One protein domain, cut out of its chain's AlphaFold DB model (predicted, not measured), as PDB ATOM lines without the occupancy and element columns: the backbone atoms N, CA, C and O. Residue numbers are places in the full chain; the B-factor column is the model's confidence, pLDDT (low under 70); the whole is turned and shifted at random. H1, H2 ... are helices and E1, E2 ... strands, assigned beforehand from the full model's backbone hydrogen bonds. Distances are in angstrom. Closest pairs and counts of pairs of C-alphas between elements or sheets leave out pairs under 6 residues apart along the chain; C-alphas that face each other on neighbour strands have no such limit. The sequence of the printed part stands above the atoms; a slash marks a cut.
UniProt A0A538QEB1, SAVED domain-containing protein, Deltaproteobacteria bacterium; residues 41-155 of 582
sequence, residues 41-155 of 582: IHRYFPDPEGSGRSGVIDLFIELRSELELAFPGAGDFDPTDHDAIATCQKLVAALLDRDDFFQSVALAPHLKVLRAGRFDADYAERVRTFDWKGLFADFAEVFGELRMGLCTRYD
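AT A GLANCE: This is residues 41 to 155 of the 582 residues of the protein "SAVED domain-containing protein" of Deltaproteobacteria bacterium (UniProt A0A538QEB1). A flat, two-layered body is built on a helical hairpin, H1 and H2; the run H3, H4, H5 passes over one side of it, with H3 by the beginning of H1, H4 near H1 and H5 crossing H2. A small hairpin of two strands, E1 and E2, makes one end of the long axis, and the link from H1 to H2 makes the other. The printed part has 115 residues, with five named helices and two named strands in the order H1 H2 E1 E2 H3 H4 H5; the sheet's order is E1 - E2, antiparallel, and the class is mostly helix. The whole is compact, with a radius of gyration of the C-alphas of 15.3 A and spans of 45 by 33 by 17 A.

HOW THE PARTS SIT: Residues 41 to 55 hold no named element, and H1, residues 56 to 70, follows. H2, residues 82 to 96, touches H1, closest at the C-alphas of Leu 63 and Leu 91, 7.1 A apart. The two form a helical hairpin and run opposite ways at a steep tilt of 37 degrees, only just past shallow. E1, residues 102 to 105, and E2, residues 108 to 114, form an antiparallel hairpin; N 103 and O 113 are 2.9 A apart and N 113 and O 103 are 2.8 A apart, within hydrogen-bond range. H3, residues 123 to 129, only just touches H1, with 3 pairs of C-alphas within 8 A and with residues 57 to 58 of H1 alone; the closest C-alphas, of Ile 57 and Val 127, are 6.5 A apart. H4, residues 132 to 139, is close to H1 but not clearly touching, the closest C-alphas being those of Arg 64 and Leu 135, 6.9 A apart. H5, residues 142 to 153, touches H2 at a steep tilt of 55 degrees, closest at the C-alphas of Gln 89 and Glu 145, 5.7 A apart. The helix packing is mostly crossed, the helices that touch standing at steep tilts to each other: H1 and H2 at 37 degrees, H1 and H3 at 50 degrees, and H2 and H5 at 55 degrees. H1 and H5 are apart. Every O i to N i+4 pair is within hydrogen-bond range in H1, H2, H3 and H4, and 7 of 8 are in H5.

IN THESE COORDINATES: H1 begins at C-alpha 56, (251.067, 108.643, 277.815), and measures 20.8 A, as does H2. E1 measures 9.7 A, E2 14.4 A, H3 10.1 A and H4 10.2 A. H5 measures 16.6 A and ends at C-alpha 153, (241.021, 107.955, 264.760).

THE WHOLE: The C-alphas farthest apart, of Ala 74 and Leu 107, are 46.8 A apart. The printed part has no cut, and the link from H1 to H2, 11 residues, is long. Mean pLDDT of the printed part is 88.8; residues 48 to 51 are under 70.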
ATOM      1  N   ILE A  41     242.458 109.858 285.521       81.06
ATOM      2  CA  ILE A  41     241.211 109.294 284.971       81.06
ATOM      3  C   ILE A  41     241.118 107.756 285.041       81.06
ATOM      4  O   ILE A  41     240.029 107.190 285.108       81.06
ATOM      5  N   HIS A  42     242.261 107.069 285.113       77.62
ATOM      6  CA  HIS A  42     242.358 105.612 285.259       77.62
ATOM      7  C   HIS A  42     241.680 105.073 286.535       77.62
ATOM      8  O   HIS A  42     241.351 103.893 286.599       77.62
ATOM      9  N   ARG A  43     241.456 105.917 287.556       79.94
ATOM     10  CA  ARG A  43     240.689 105.553 288.762       79.94
ATOM     11  C   ARG A  43     239.199 105.385 288.482       79.94
ATOM     12  O   ARG A  43     238.562 104.543 289.104       79.94
ATOM     13  N   TYR A  44     238.668 106.167 287.544       81.88
ATOM     14  CA  TYR A  44     237.267 106.116 287.121       81.88
ATOM     15  C   TYR A  44     237.030 105.018 286.078       81.88
ATOM     16  O   TYR A  44     235.930 104.479 285.981       81.88
ATOM     17  N   PHE A  45     238.075 104.651 285.330       83.12
ATOM     18  CA  PHE A  45     238.042 103.607 284.307       83.12
ATOM     19  C   PHE A  45     239.118 102.547 284.583       83.12
ATOM     20  O   PHE A  45     240.138 102.513 283.889       83.12
ATOM     21  N   PRO A  46     238.933 101.704 285.617       75.00
ATOM     22  CA  PRO A  46     239.917 100.693 285.971       75.00
ATOM     23  C   PRO A  46     240.102  99.685 284.834       75.00
ATOM     24  O   PRO A  46     239.180  99.393 284.074       75.00
ATOM     25  N   ASP A  47     241.316  99.158 284.732       71.06
ATOM     26  CA  ASP A  47     241.690  98.103 283.795       71.06
ATOM     27  C   ASP A  47     241.189  96.749 284.311       71.06
ATOM     28  O   ASP A  47     241.745  96.240 285.290       71.06
ATOM     29  N   PRO A  48     240.132  96.172 283.709       63.72
ATOM     30  CA  PRO A  48     239.522  94.949 284.218       63.72
ATOM     31  C   PRO A  48     240.461  93.740 284.120       63.72
ATOM     32  O   PRO A  48     240.279  92.777 284.861       63.72
ATOM     33  N   GLU A  49     241.471  93.788 283.247       61.38
ATOM     34  CA  GLU A  49     242.420  92.693 283.027       61.38
ATOM     35  C   GLU A  49     243.681  92.820 283.894       61.38
ATOM     36  O   GLU A  49     244.507  91.911 283.911       61.38
ATOM     37  N   GLY A  50     243.861  93.941 284.611       62.31
ATOM     38  CA  GLY A  50     245.099  94.212 285.352       62.31
ATOM     39  C   GLY A  50     246.339  94.217 284.450       62.31
ATOM     40  O   GLY A  50     247.445  93.951 284.911       62.31
ATOM     41  N   SER A  51     246.149  94.501 283.160       61.00
ATOM     42  CA  SER A  51     247.080  94.188 282.072       61.00
ATOM     43  C   SER A  51     248.404  94.957 282.101       61.00
ATOM     44  O   SER A  51     249.297  94.667 281.313       61.00
ATOM     45  N   GLY A  52     248.555  95.957 282.979       74.12
ATOM     46  CA  GLY A  52     249.780  96.758 283.037       74.12
ATOM     47  C   GLY A  52     250.051  97.539 281.745       74.12
ATOM     48  O   GLY A  52     251.198  97.879 281.487       74.12
ATOM     49  N   ARG A  53     249.009  97.826 280.947       84.25
ATOM     50  CA  ARG A  53     249.083  98.603 279.692       84.25
ATOM     51  C   ARG A  53     249.958  99.856 279.785       84.25
ATOM     52  O   ARG A  53     249.953 100.563 280.800       84.25
ATOM     53  N   SER A  54     250.651 100.145 278.694       91.25
ATOM     54  CA  SER A  54     251.405 101.380 278.494       91.25
ATOM     55  C   SER A  54     250.462 102.593 278.514       91.25
ATOM     56  O   SER A  54     249.258 102.473 278.284       91.25
ATOM     57  N   GLY A  55     250.981 103.778 278.830       92.00
ATOM     58  CA  GLY A  55     250.205 105.021 278.778       92.00
ATOM     59  C   GLY A  55     250.981 106.177 278.161       92.00
ATOM     60  O   GLY A  55     251.986 105.962 277.492       92.00
ATOM     61  N   VAL A  56     250.521 107.407 278.398       92.38
ATOM     62  CA  VAL A  56     251.067 108.643 277.815       92.38
ATOM     63  C   VAL A  56     252.582 108.727 277.983       92.38
ATOM     64  O   VAL A  56     253.282 108.936 276.999       92.38
ATOM     65  N   ILE A  57     253.110 108.550 279.201       92.88
ATOM     66  CA  ILE A  57     254.561 108.667 279.419       92.88
ATOM     67  C   ILE A  57     255.350 107.602 278.651       92.88
ATOM     68  O   ILE A  57     256.405 107.902 278.104       92.88
ATOM     69  N   ASP A  58     254.832 106.375 278.575       95.31
ATOM     70  CA  ASP A  58     255.497 105.272 277.883       95.31
ATOM     71  C   ASP A  58     255.469 105.496 276.362       95.31
ATOM     72  O   ASP A  58     256.475 105.271 275.698       95.31
ATOM     73  N   LEU A  59     254.360 106.037 275.838       95.88
ATOM     74  CA  LEU A  59     254.214 106.421 274.432       95.88
ATOM     75  C   LEU A  59     255.263 107.460 274.043       95.88
ATOM     76  O   LEU A  59     255.908 107.316 273.013       95.88
ATOM     77  N   PHE A  60     255.456 108.492 274.866       95.69
ATOM     78  CA  PHE A  60     256.433 109.542 274.580       95.69
ATOM     79  C   PHE A  60     257.886 109.088 274.761       95.69
ATOM     80  O   PHE A  60     258.752 109.556 274.025       95.69
ATOM     81  N   ILE A  61     258.162 108.173 275.695       96.62
ATOM     82  CA  ILE A  61     259.484 107.541 275.823       96.62
ATOM     83  C   ILE A  61     259.818 106.753 274.559       96.62
ATOM     84  O   ILE A  61     260.904 106.915 274.006       96.62
ATOM     85  N   GLU A  62     258.880 105.934 274.091       96.50
ATOM     86  CA  GLU A  62     259.076 105.125 272.893       96.50
ATOM     87  C   GLU A  62     259.176 106.001 271.640       96.50
ATOM     88  O   GLU A  62     260.120 105.866 270.868       96.50
ATOM     89  N   LEU A  63     258.284 106.982 271.498       96.31
ATOM     90  CA  LEU A  63     258.317 107.951 270.406       96.31
ATOM     91  C   LEU A  63     259.649 108.703 270.346       96.31
ATOM     92  O   LEU A  63     260.213 108.847 269.267       96.31
ATOM     93  N   ARG A  64     260.175 109.154 271.492       95.94
ATOM     94  CA  ARG A  64     261.483 109.816 271.546       95.94
ATOM     95  C   ARG A  64     262.598 108.884 271.072       95.94
ATOM     96  O   ARG A  64     263.421 109.307 270.270       95.94
ATOM     97  N   SER A  65     262.602 107.632 271.528       96.25
ATOM     98  CA  SER A  65     263.595 106.641 271.100       96.25
ATOM     99  C   SER A  65     263.555 106.407 269.587       96.25
ATOM    100  O   SER A  65     264.600 106.351 268.948       96.25
ATOM    101  N   GLU A  66     262.363 106.282 269.003       96.62
ATOM    102  CA  GLU A  66     262.200 106.081 267.558       96.62
ATOM    103  C   GLU A  66     262.616 107.318 266.747       96.62
ATOM    104  O   GLU A  66     263.239 107.190 265.693       96.62
ATOM    105  N   LEU A  67     262.332 108.524 267.249       95.69
ATOM    106  CA  LEU A  67     262.776 109.773 266.627       95.69
ATOM    107  C   LEU A  67     264.300 109.911 266.647       95.69
ATOM    108  O   LEU A  67     264.889 110.231 265.622       95.69
ATOM    109  N   GLU A  68     264.952 109.622 267.774       94.56
ATOM    110  CA  GLU A  68     266.417 109.675 267.890       94.56
ATOM    111  C   GLU A  68     267.106 108.622 266.997       94.56
ATOM    112  O   GLU A  68     268.213 108.848 266.511       94.56
ATOM    113  N   LEU A  69     266.454 107.485 266.726       95.12
ATOM    114  CA  LEU A  69     266.937 106.497 265.755       95.12
ATOM    115  C   LEU A  69     266.759 106.961 264.304       95.12
ATOM    116  O   LEU A  69     267.626 106.698 263.468       95.12
ATOM    117  N   ALA A  70     265.645 107.626 263.999       94.12
ATOM    118  CA  ALA A  70     265.367 108.167 262.672       94.12
ATOM    119  C   ALA A  70     266.228 109.402 262.346       94.12
ATOM    120  O   ALA A  70     266.595 109.596 261.187       94.12
ATOM    121  N   PHE A  71     266.579 110.196 263.363       94.62
ATOM    122  CA  PHE A  71     267.314 111.459 263.262       94.62
ATOM    123  C   PHE A  71     268.487 111.495 264.273       94.62
ATOM    124  O   PHE A  71     268.419 112.199 265.282       94.62
ATOM    125  N   PRO A  72     269.560 110.710 264.050       87.00
ATOM    126  CA  PRO A  72     270.626 110.497 265.038       87.00
ATOM    127  C   PRO A  72     271.599 111.677 265.215       87.00
ATOM    128  O   PRO A  72     272.318 111.740 266.216       87.00
ATOM    129  N   GLY A  73     271.689 112.584 264.242       81.06
ATOM    130  CA  GLY A  73     272.547 113.765 264.263       81.06
ATOM    131  C   GLY A  73     271.838 115.025 264.766       81.06
ATOM    132  O   GLY A  73     270.644 115.238 264.561       81.06
ATOM    133  N   ALA A  74     272.599 115.912 265.414       71.62
ATOM    134  CA  ALA A  74     272.091 117.218 265.826       71.62
ATOM    135  C   ALA A  74     271.715 118.059 264.591       71.62
ATOM    136  O   ALA A  74     272.591 118.433 263.810       71.62
ATOM    137  N   GLY A  75     270.426 118.377 264.452       72.56
ATOM    138  CA  GLY A  75     269.887 119.106 263.300       72.56
ATOM    139  C   GLY A  75     269.482 118.227 262.112       72.56
ATOM    140  O   GLY A  75     269.159 118.781 261.066       72.56
ATOM    141  N   ASP A  76     269.473 116.896 262.257       84.44
ATOM    142  CA  ASP A  76     268.987 115.977 261.212       84.44
ATOM    143  C   ASP A  76     267.475 116.105 260.976       84.44
ATOM    144  O   ASP A  76     266.982 115.788 259.894       84.44
ATOM    145  N   PHE A  77     266.733 116.569 261.982       89.31
ATOM    146  CA  PHE A  77     265.323 116.887 261.838       89.31
ATOM    147  C   PHE A  77     265.147 118.328 261.343       89.31
ATOM    148  O   PHE A  77     265.366 119.286 262.088       89.31
ATOM    149  N   ASP A  78     264.729 118.472 260.085       88.75
ATOM    150  CA  ASP A  78     264.293 119.744 259.513       88.75
ATOM    151  C   ASP A  78     262.754 119.789 259.475       88.75
ATOM    152  O   ASP A  78     262.137 119.051 258.703       88.75
ATOM    153  N   PRO A  79     262.097 120.665 260.257       84.62
ATOM    154  CA  PRO A  79     260.638 120.768 260.273       84.62
ATOM    155  C   PRO A  79     260.040 121.326 258.973       84.62
ATOM    156  O   PRO A  79     258.819 121.331 258.804       84.62
ATOM    157  N   THR A  80     260.873 121.828 258.057       87.12
ATOM    158  CA  THR A  80     260.465 122.264 256.717       87.12
ATOM    159  C   THR A  80     260.597 121.166 255.661       87.12
ATOM    160  O   THR A  80     260.054 121.318 254.564       87.12
ATOM    161  N   ASP A  81     261.254 120.049 255.991       92.00
ATOM    162  CA  ASP A  81     261.381 118.893 255.110       92.00
ATOM    163  C   ASP A  81     260.135 117.996 255.189       92.00
ATOM    164  O   ASP A  81     259.777 117.437 256.229       92.00
ATOM    165  N   HIS A  82     259.474 117.824 254.045       90.56
ATOM    166  CA  HIS A  82     258.296 116.975 253.921       90.56
ATOM    167  C   HIS A  82     258.574 115.502 254.243       90.56
ATOM    168  O   HIS A  82     257.688 114.845 254.796       90.56
ATOM    169  N   ASP A  83     259.763 114.979 253.937       93.56
ATOM    170  CA  ASP A  83     260.098 113.578 254.213       93.56
ATOM    171  C   ASP A  83     260.357 113.347 255.711       93.56
ATOM    172  O   ASP A  83     259.947 112.317 256.264       93.56
ATOM    173  N   ALA A  84     260.948 114.330 256.400       92.88
ATOM    174  CA  ALA A  84     261.103 114.316 257.853       92.88
ATOM    175  C   ALA A  84     259.734 114.324 258.558       92.88
ATOM    176  O   ALA A  84     259.461 113.465 259.401       92.88
ATOM    177  N   ILE A  85     258.821 115.209 258.141       93.44
ATOM    178  CA  ILE A  85     257.445 115.253 258.663       93.44
ATOM    179  C   ILE A  85     256.688 113.953 258.363       93.44
ATOM    180  O   ILE A  85     256.045 113.392 259.254       93.44
ATOM    181  N   ALA A  86     256.804 113.413 257.147       94.44
ATOM    182  CA  ALA A  86     256.187 112.137 256.785       94.44
ATOM    183  C   ALA A  86     256.736 110.964 257.616       94.44
ATOM    184  O   ALA A  86     256.022 109.992 257.876       94.44
ATOM    185  N   THR A  87     257.996 111.037 258.048       95.50
ATOM    186  CA  THR A  87     258.594 110.056 258.960       95.50
ATOM    187  C   THR A  87     257.997 110.180 260.360       95.50
ATOM    188  O   THR A  87     257.514 109.179 260.890       95.50
ATOM    189  N   CYS A  88     257.902 111.393 260.916       94.19
ATOM    190  CA  CYS A  88     257.213 111.643 262.189       94.19
ATOM    191  C   CYS A  88     255.764 111.132 262.172       94.19
ATOM    192  O   CYS A  88     255.342 110.435 263.094       94.19
ATOM    193  N   GLN A  89     255.025 111.401 261.092       95.12
ATOM    194  CA  GLN A  89     253.662 110.901 260.884       95.12
ATOM    195  C   GLN A  89     253.575 109.378 260.963       95.12
ATOM    196  O   GLN A  89     252.696 108.843 261.641       95.12
ATOM    197  N   LYS A  90     254.489 108.672 260.287       97.00
ATOM    198  CA  LYS A  90     254.534 107.203 260.297       97.00
ATOM    199  C   LYS A  90     254.831 106.657 261.689       97.00
ATOM    200  O   LYS A  90     254.158 105.718 262.103       97.00
ATOM    201  N   LEU A  91     255.790 107.244 262.406       97.12
ATOM    202  CA  LEU A  91     256.151 106.817 263.762       97.12
ATOM    203  C   LEU A  91     254.990 107.021 264.744       97.12
ATOM    204  O   LEU A  91     254.618 106.101 265.471       97.12
ATOM    205  N   VAL A  92     254.355 108.196 264.709       96.62
ATOM    206  CA  VAL A  92     253.167 108.494 265.521       96.62
ATOM    207  C   VAL A  92     252.028 107.528 265.200       96.62
ATOM    208  O   VAL A  92     251.439 106.955 266.114       96.62
ATOM    209  N   ALA A  93     251.718 107.315 263.918       96.19
ATOM    210  CA  ALA A  93     250.661 106.395 263.510       96.19
ATOM    211  C   ALA A  93     250.939 104.963 263.987       96.19
ATOM    212  O   ALA A  93     250.050 104.337 264.559       96.19
ATOM    213  N   ALA A  94     252.177 104.485 263.830       95.94
ATOM    214  CA  ALA A  94     252.582 103.155 264.265       95.94
ATOM    215  C   ALA A  94     252.395 102.947 265.775       95.94
ATOM    216  O   ALA A  94     251.942 101.881 266.185       95.94
ATOM    217  N   LEU A  95     252.693 103.956 266.602       95.38
ATOM    218  CA  LEU A  95     252.464 103.878 268.048       95.38
ATOM    219  C   LEU A  95     250.977 103.951 268.409       95.38
ATOM    220  O   LEU A  95     250.518 103.184 269.253       95.38
ATOM    221  N   LEU A  96     250.214 104.840 267.767       94.94
ATOM    222  CA  LEU A  96     248.780 104.991 268.030       94.94
ATOM    223  C   LEU A  96     247.953 103.761 267.622       94.94
ATOM    224  O   LEU A  96     246.902 103.530 268.216       94.94
ATOM    225  N   ASP A  97     248.414 102.989 266.635       93.44
ATOM    226  CA  ASP A  97     247.737 101.778 266.147       93.44
ATOM    227  C   ASP A  97     248.029 100.526 266.982       93.44
ATOM    228  O   ASP A  97     247.485  99.456 266.704       93.44
ATOM    229  N   ARG A  98     248.870 100.628 268.016       91.81
ATOM    230  CA  ARG A  98     249.131  99.499 268.907       91.81
ATOM    231  C   ARG A  98     248.030  99.317 269.945       91.81
ATOM    232  O   ARG A  98     247.567 100.256 270.593       91.81
ATOM    233  N   ASP A  99     247.708  98.054 270.195       85.06
ATOM    234  CA  ASP A  99     246.675  97.650 271.150       85.06
ATOM    235  C   ASP A  99     247.062  97.856 272.629       85.06
ATOM    236  O   ASP A  99     246.214  97.707 273.513       85.06
ATOM    237  N   ASP A 100     248.322  98.186 272.938       87.38
ATOM    238  CA  ASP A 100     248.826  98.279 274.313       87.38
ATOM    239  C   ASP A 100     248.584  99.635 274.993       87.38
ATOM    240  O   ASP A 100     248.666  99.710 276.220       87.38
ATOM    241  N   PHE A 101     248.244 100.683 274.236       89.88
ATOM    242  CA  PHE A 101     248.049 102.038 274.767       89.88
ATOM    243  C   PHE A 101     246.588 102.372 275.102       89.88
ATOM    244  O   PHE A 101     246.303 102.958 276.150       89.88
ATOM    245  N   PHE A 102     245.646 102.003 274.230       90.50
ATOM    246  CA  PHE A 102     244.244 102.412 274.347       90.50
ATOM    247  C   PHE A 102     243.370 101.320 274.960       90.50
ATOM    248  O   PHE A 102     243.244 100.215 274.434       90.50
ATOM    249  N   GLN A 103     242.693 101.652 276.057       87.94
ATOM    250  CA  GLN A 103     241.772 100.751 276.747       87.94
ATOM    251  C   GLN A 103     240.314 101.110 276.431       87.94
ATOM    252  O   GLN A 103     239.923 102.267 276.554       87.94
ATOM    253  N   SER A 104     239.478 100.123 276.091       88.00
ATOM    254  CA  SER A 104     238.020 100.322 276.028       88.00
ATOM    255  C   SER A 104     237.401 100.477 277.415       88.00
ATOM    256  O   SER A 104     237.728  99.740 278.346       88.00
ATOM    257  N   VAL A 105     236.440 101.390 277.530       86.31
ATOM    258  CA  VAL A 105     235.654 101.579 278.753       86.31
ATOM    259  C   VAL A 105     234.421 100.679 278.723       86.31
ATOM    260  O   VAL A 105     233.587 100.786 277.830       86.31
ATOM    261  N   ALA A 106     234.256  99.816 279.727       82.50
ATOM    262  CA  ALA A 106     233.123  98.882 279.786       82.50
ATOM    263  C   ALA A 106     231.752  99.591 279.798       82.50
ATOM    264  O   ALA A 106     230.799  99.109 279.193       82.50
ATOM    265  N   LEU A 107     231.666 100.752 280.457       79.12
ATOM    266  CA  LEU A 107     230.449 101.571 280.523       79.12
ATOM    267  C   LEU A 107     230.075 102.204 279.168       79.12
ATOM    268  O   LEU A 107     228.910 102.505 278.932       79.12
ATOM    269  N   ALA A 108     231.058 102.418 278.293       82.19
ATOM    270  CA  ALA A 108     230.891 103.076 277.006       82.19
ATOM    271  C   ALA A 108     231.892 102.467 276.010       82.19
ATOM    272  O   ALA A 108     233.010 102.964 275.901       82.19
ATOM    273  N   PRO A 109     231.526 101.397 275.277       83.44
ATOM    274  CA  PRO A 109     232.468 100.655 274.428       83.44
ATOM    275  C   PRO A 109     233.164 101.497 273.346       83.44
ATOM    276  O   PRO A 109     234.270 101.158 272.920       83.44
ATOM    277  N   HIS A 110     232.523 102.593 272.930       87.50
ATOM    278  CA  HIS A 110     233.043 103.571 271.971       87.50
ATOM    279  C   HIS A 110     234.065 104.546 272.578       87.50
ATOM    280  O   HIS A 110     234.767 105.227 271.841       87.50
ATOM    281  N   LEU A 111     234.178 104.604 273.907       89.62
ATOM    282  CA  LEU A 111     235.168 105.412 274.604       89.62
ATOM    283  C   LEU A 111     236.457 104.606 274.793       89.62
ATOM    284  O   LEU A 111     236.459 103.521 275.390       89.62
ATOM    285  N   LYS A 112     237.561 105.174 274.310       91.56
ATOM    286  CA  LYS A 112     238.919 104.682 274.540       91.56
ATOM    287  C   LYS A 112     239.644 105.611 275.505       91.56
ATOM    288  O   LYS A 112     239.532 106.828 275.403       91.56
ATOM    289  N   VAL A 113     240.392 105.038 276.440       90.94
ATOM    290  CA  VAL A 113     241.183 105.775 277.429       90.94
ATOM    291  C   VAL A 113     242.657 105.473 277.217       90.94
ATOM    292  O   VAL A 113     243.065 104.311 277.248       90.94
ATOM    293  N   LEU A 114     243.450 106.532 277.058       91.62
ATOM    294  CA  LEU A 114     244.903 106.504 277.171       91.62
ATOM    295  C   LEU A 114     245.282 106.960 278.583       91.62
ATOM    296  O   LEU A 114     245.017 108.095 278.982       91.62
ATOM    297  N   ARG A 115     245.856 106.059 279.381       90.12
ATOM    298  CA  ARG A 115     246.194 106.340 280.789       90.12
ATOM    299  C   ARG A 115     247.468 107.173 280.881       90.12
ATOM    300  O   ARG A 115     248.253 107.187 279.947       90.12
ATOM    301  N   ALA A 116     247.742 107.792 282.029       87.56
ATOM    302  CA  ALA A 116     248.963 108.589 282.219       87.56
ATOM    303  C   ALA A 116     250.269 107.783 282.037       87.56
ATOM    304  O   ALA A 116     251.295 108.343 281.657       87.56
ATOM    305  N   GLY A 117     250.231 106.477 282.297       89.56
ATOM    306  CA  GLY A 117     251.345 105.560 282.096       89.56
ATOM    307  C   GLY A 117     251.006 104.147 282.546       89.56
ATOM    308  O   GLY A 117     249.895 103.869 283.012       89.56
ATOM    309  N   ARG A 118     252.001 103.273 282.457       89.56
ATOM    310  CA  ARG A 118     252.048 101.993 283.153       89.56
ATOM    311  C   ARG A 118     252.400 102.228 284.618       89.56
ATOM    312  O   ARG A 118     253.481 102.723 284.904       89.56
ATOM    313  N   PHE A 119     251.507 101.877 285.540       85.88
ATOM    314  CA  PHE A 119     251.674 102.103 286.986       85.88
ATOM    315  C   PHE A 119     252.465 100.979 287.678       85.88
ATOM    316  O   PHE A 119     251.978 100.359 288.622       85.88
ATOM    317  N   ASP A 120     253.667 100.689 287.179       87.62
ATOM    318  CA  ASP A 120     254.631  99.785 287.823       87.62
ATOM    319  C   ASP A 120     255.553 100.543 288.805       87.62
ATOM    320  O   ASP A 120     255.394 101.747 289.025       87.62
ATOM    321  N   ALA A 121     256.517  99.838 289.410       88.06
ATOM    322  CA  ALA A 121     257.465 100.420 290.368       88.06
ATOM    323  C   ALA A 121     258.299 101.579 289.780       88.06
ATOM    324  O   ALA A 121     258.684 102.491 290.510       88.06
ATOM    325  N   ASP A 122     258.510 101.581 288.463       90.00
ATOM    326  CA  ASP A 122     259.376 102.525 287.757       90.00
ATOM    327  C   ASP A 122     258.592 103.725 287.182       90.00
ATOM    328  O   ASP A 122     259.180 104.665 286.642       90.00
ATOM    329  N   TYR A 123     257.258 103.739 287.301       88.00
ATOM    330  CA  TYR A 123     256.393 104.802 286.772       88.00
ATOM    331  C   TYR A 123     256.808 106.198 287.243       88.00
ATOM    332  O   TYR A 123     256.945 107.128 286.445       88.00
ATOM    333  N   ALA A 124     257.015 106.343 288.554       88.00
ATOM    334  CA  ALA A 124     257.374 107.622 289.153       88.00
ATOM    335  C   ALA A 124     258.736 108.120 288.654       88.00
ATOM    336  O   ALA A 124     258.927 109.325 288.484       88.00
ATOM    337  N   GLU A 125     259.666 107.199 288.396       92.19
ATOM    338  CA  GLU A 125     260.957 107.533 287.816       92.19
ATOM    339  C   GLU A 125     260.797 107.998 286.369       92.19
ATOM    340  O   GLU A 125     261.216 109.115 286.078       92.19
ATOM    341  N   ARG A 126     260.085 107.240 285.519       93.31
ATOM    342  CA  ARG A 126     259.808 107.620 284.119       93.31
ATOM    343  C   ARG A 126     259.227 109.028 284.001       93.31
ATOM    344  O   ARG A 126     259.728 109.839 283.229       93.31
ATOM    345  N   VAL A 127     258.208 109.351 284.802       89.31
ATOM    346  CA  VAL A 127     257.572 110.683 284.788       89.31
ATOM    347  C   VAL A 127     258.535 111.788 285.227       89.31
ATOM    348  O   VAL A 127     258.472 112.901 284.707       89.31
ATOM    349  N   ARG A 128     259.414 111.507 286.196       89.12
ATOM    350  CA  ARG A 128     260.358 112.490 286.745       89.12
ATOM    351  C   ARG A 128     261.552 112.734 285.824       89.12
ATOM    352  O   ARG A 128     262.066 113.850 285.811       89.12
ATOM    353  N   THR A 129     262.042 111.702 285.142       93.12
ATOM    354  CA  THR A 129     263.295 111.759 284.375       93.12
ATOM    355  C   THR A 129     263.093 112.053 282.900       93.12
ATOM    356  O   THR A 129     264.059 112.432 282.245       93.12
ATOM    357  N   PHE A 130     261.882 111.881 282.363       93.75
ATOM    358  CA  PHE A 130     261.632 112.161 280.956       93.75
ATOM    359  C   PHE A 130     261.827 113.647 280.636       93.75
ATOM    360  O   PHE A 130     261.170 114.528 281.199       93.75
ATOM    361  N   ASP A 131     262.740 113.918 279.710       91.81
ATOM    362  CA  ASP A 131     263.110 115.267 279.313       91.81
ATOM    363  C   ASP A 131     262.166 115.794 278.219       91.81
ATOM    364  O   ASP A 131     262.422 115.732 277.016       91.81
ATOM    365  N   TRP A 132     261.034 116.330 278.676       89.81
ATOM    366  CA  TRP A 132     260.058 117.007 277.824       89.81
ATOM    367  C   TRP A 132     260.632 118.234 277.109       89.81
ATOM    368  O   TRP A 132     260.159 118.579 276.028       89.81
ATOM    369  N   LYS A 133     261.617 118.914 277.714       88.69
ATOM    370  CA  LYS A 133     262.191 120.140 277.154       88.69
ATOM    371  C   LYS A 133     263.043 119.831 275.932       88.69
ATOM    372  O   LYS A 133     262.864 120.504 274.926       88.69
ATOM    373  N   GLY A 134     263.900 118.813 276.009       90.44
ATOM    374  CA  GLY A 134     264.657 118.327 274.856       90.44
ATOM    375  C   GLY A 134     263.736 117.833 273.750       90.44
ATOM    376  O   GLY A 134     263.833 118.322 272.635       90.44
ATOM    377  N   LEU A 135     262.736 116.994 274.070       90.94
ATOM    378  CA  LEU A 135     261.776 116.529 273.057       90.94
ATOM    379  C   LEU A 135     261.095 117.697 272.323       90.94
ATOM    380  O   LEU A 135     260.961 117.666 271.105       90.94
ATOM    381  N   PHE A 136     260.655 118.725 273.054       86.88
ATOM    382  CA  PHE A 136     260.017 119.887 272.438       86.88
ATOM    383  C   PHE A 136     261.006 120.762 271.657       86.88
ATOM    384  O   PHE A 136     260.630 121.323 270.636       86.88
ATOM    385  N   ALA A 137     262.249 120.900 272.124       86.81
ATOM    386  CA  ALA A 137     263.277 121.668 271.426       86.81
ATOM    387  C   ALA A 137     263.704 120.999 270.112       86.81
ATOM    388  O   ALA A 137     263.888 121.696 269.116       86.81
ATOM    389  N   ASP A 138     263.813 119.671 270.119       89.88
ATOM    390  CA  ASP A 138     264.351 118.891 269.006       89.88
ATOM    391  C   ASP A 138     263.261 118.489 267.996       89.88
ATOM    392  O   ASP A 138     263.521 118.450 266.798       89.88
ATOM    393  N   PHE A 139     262.032 118.219 268.460       91.12
ATOM    394  CA  PHE A 139     260.961 117.614 267.653       91.12
ATOM    395  C   PHE A 139     259.570 118.236 267.908       91.12
ATOM    396  O   PHE A 139     258.575 117.519 268.024       91.12
ATOM    397  N   ALA A 140     259.455 119.566 268.014       87.12
ATOM    398  CA  ALA A 140     258.191 120.262 268.324       87.12
ATOM    399  C   ALA A 140     256.999 119.859 267.423       87.12
ATOM    400  O   ALA A 140     255.846 119.822 267.860       87.12
ATOM    401  N   GLU A 141     257.261 119.557 266.157       87.69
ATOM    402  CA  GLU A 141     256.275 119.212 265.134       87.69
ATOM    403  C   GLU A 141     255.565 117.887 265.442       87.69
ATOM    404  O   GLU A 141     254.403 117.710 265.067       87.69
ATOM    405  N   VAL A 142     256.196 116.991 266.212       91.44
ATOM    406  CA  VAL A 142     255.611 115.689 266.558       91.44
ATOM    407  C   VAL A 142     254.306 115.821 267.349       91.44
ATOM    408  O   VAL A 142     253.424 114.974 267.232       91.44
ATOM    409  N   PHE A 143     254.131 116.898 268.120       90.56
ATOM    410  CA  PHE A 143     252.889 117.151 268.854       90.56
ATOM    411  C   PHE A 143     251.723 117.474 267.909       90.56
ATOM    412  O   PHE A 143     250.590 117.062 268.163       90.56
ATOM    413  N   GLY A 144     251.999 118.166 266.798       88.50
ATOM    414  CA  GLY A 144     251.022 118.412 265.737       88.50
ATOM    415  C   GLY A 144     250.622 117.119 265.030       88.50
ATOM    416  O   GLY A 144     249.431 116.865 264.835       88.50
ATOM    417  N   GLU A 145     251.596 116.255 264.741       92.19
ATOM    418  CA  GLU A 145     251.331 114.947 264.133       92.19
ATOM    419  C   GLU A 145     250.591 114.003 265.085       92.19
ATOM    420  O   GLU A 145     249.671 113.302 264.662       92.19
ATOM    421  N   LEU A 146     250.896 114.039 266.386       93.94
ATOM    422  CA  LEU A 146     250.128 113.333 267.414       93.94
ATOM    423  C   LEU A 146     248.669 113.794 267.433       93.94
ATOM    424  O   LEU A 146     247.765 112.958 267.414       93.94
ATOM    425  N   ARG A 147     248.428 115.112 267.422       91.88
ATOM    426  CA  ARG A 147     247.076 115.681 267.336       91.88
ATOM    427  C   ARG A 147     246.349 115.173 266.090       91.88
ATOM    428  O   ARG A 147     245.250 114.641 266.206       91.88
ATOM    429  N   MET A 148     246.962 115.284 264.912       91.00
ATOM    430  CA  MET A 148     246.362 114.826 263.654       91.00
ATOM    431  C   MET A 148     246.094 113.319 263.645       91.00
ATOM    432  O   MET A 148     245.029 112.877 263.203       91.00
ATOM    433  N   GLY A 149     247.025 112.528 264.180       94.62
ATOM    434  CA  GLY A 149     246.880 111.087 264.326       94.62
ATOM    435  C   GLY A 149     245.694 110.706 265.212       94.62
ATOM    436  O   GLY A 149     244.955 109.781 264.868       94.62
ATOM    437  N   LEU A 150     245.470 111.438 266.306       94.19
ATOM    438  CA  LEU A 150     244.315 111.251 267.187       94.19
ATOM    439  C   LEU A 150     243.004 111.690 266.513       94.19
ATOM    440  O   LEU A 150     242.058 110.906 266.494       94.19
ATOM    441  N   CYS A 151     242.955 112.873 265.891       91.19
ATOM    442  CA  CYS A 151     241.762 113.386 265.196       91.19
ATOM    443  C   CYS A 151     241.336 112.535 263.988       91.19
ATOM    444  O   CYS A 151     240.189 112.585 263.567       91.19
ATOM    445  N   THR A 152     242.252 111.755 263.406       93.81
ATOM    446  CA  THR A 152     241.921 110.817 262.317       93.81
ATOM    447  C   THR A 152     241.266 109.534 262.845       93.81
ATOM    448  O   THR A 152     240.573 108.842 262.105       93.81
ATOM    449  N   ARG A 153     241.495 109.195 264.121       93.69
ATOM    450  CA  ARG A 153     241.021 107.955 264.760       93.69
ATOM    451  C   ARG A 153     239.776 108.158 265.622       93.69
ATOM    452  O   ARG A 153     239.043 107.197 265.841       93.69
ATOM    453  N   TYR A 154     239.556 109.373 266.115       93.88
ATOM    454  CA  TYR A 154     238.494 109.702 267.060       93.88
ATOM    455  C   TYR A 154     237.772 110.981 266.645       93.88
ATOM    456  O   TYR A 154     238.421 111.959 266.276       93.88
ATOM    457  N   ASP A 155     236.443 110.972 266.770       91.44
ATOM    458  CA  ASP A 155     235.599 112.146 266.517       91.44
ATOM    459  C   ASP A 155     235.888 113.271 267.524       91.44
ATOM    460  O   ASP A 155     235.982 114.440 267.155       91.44
TER     461      ASP A 155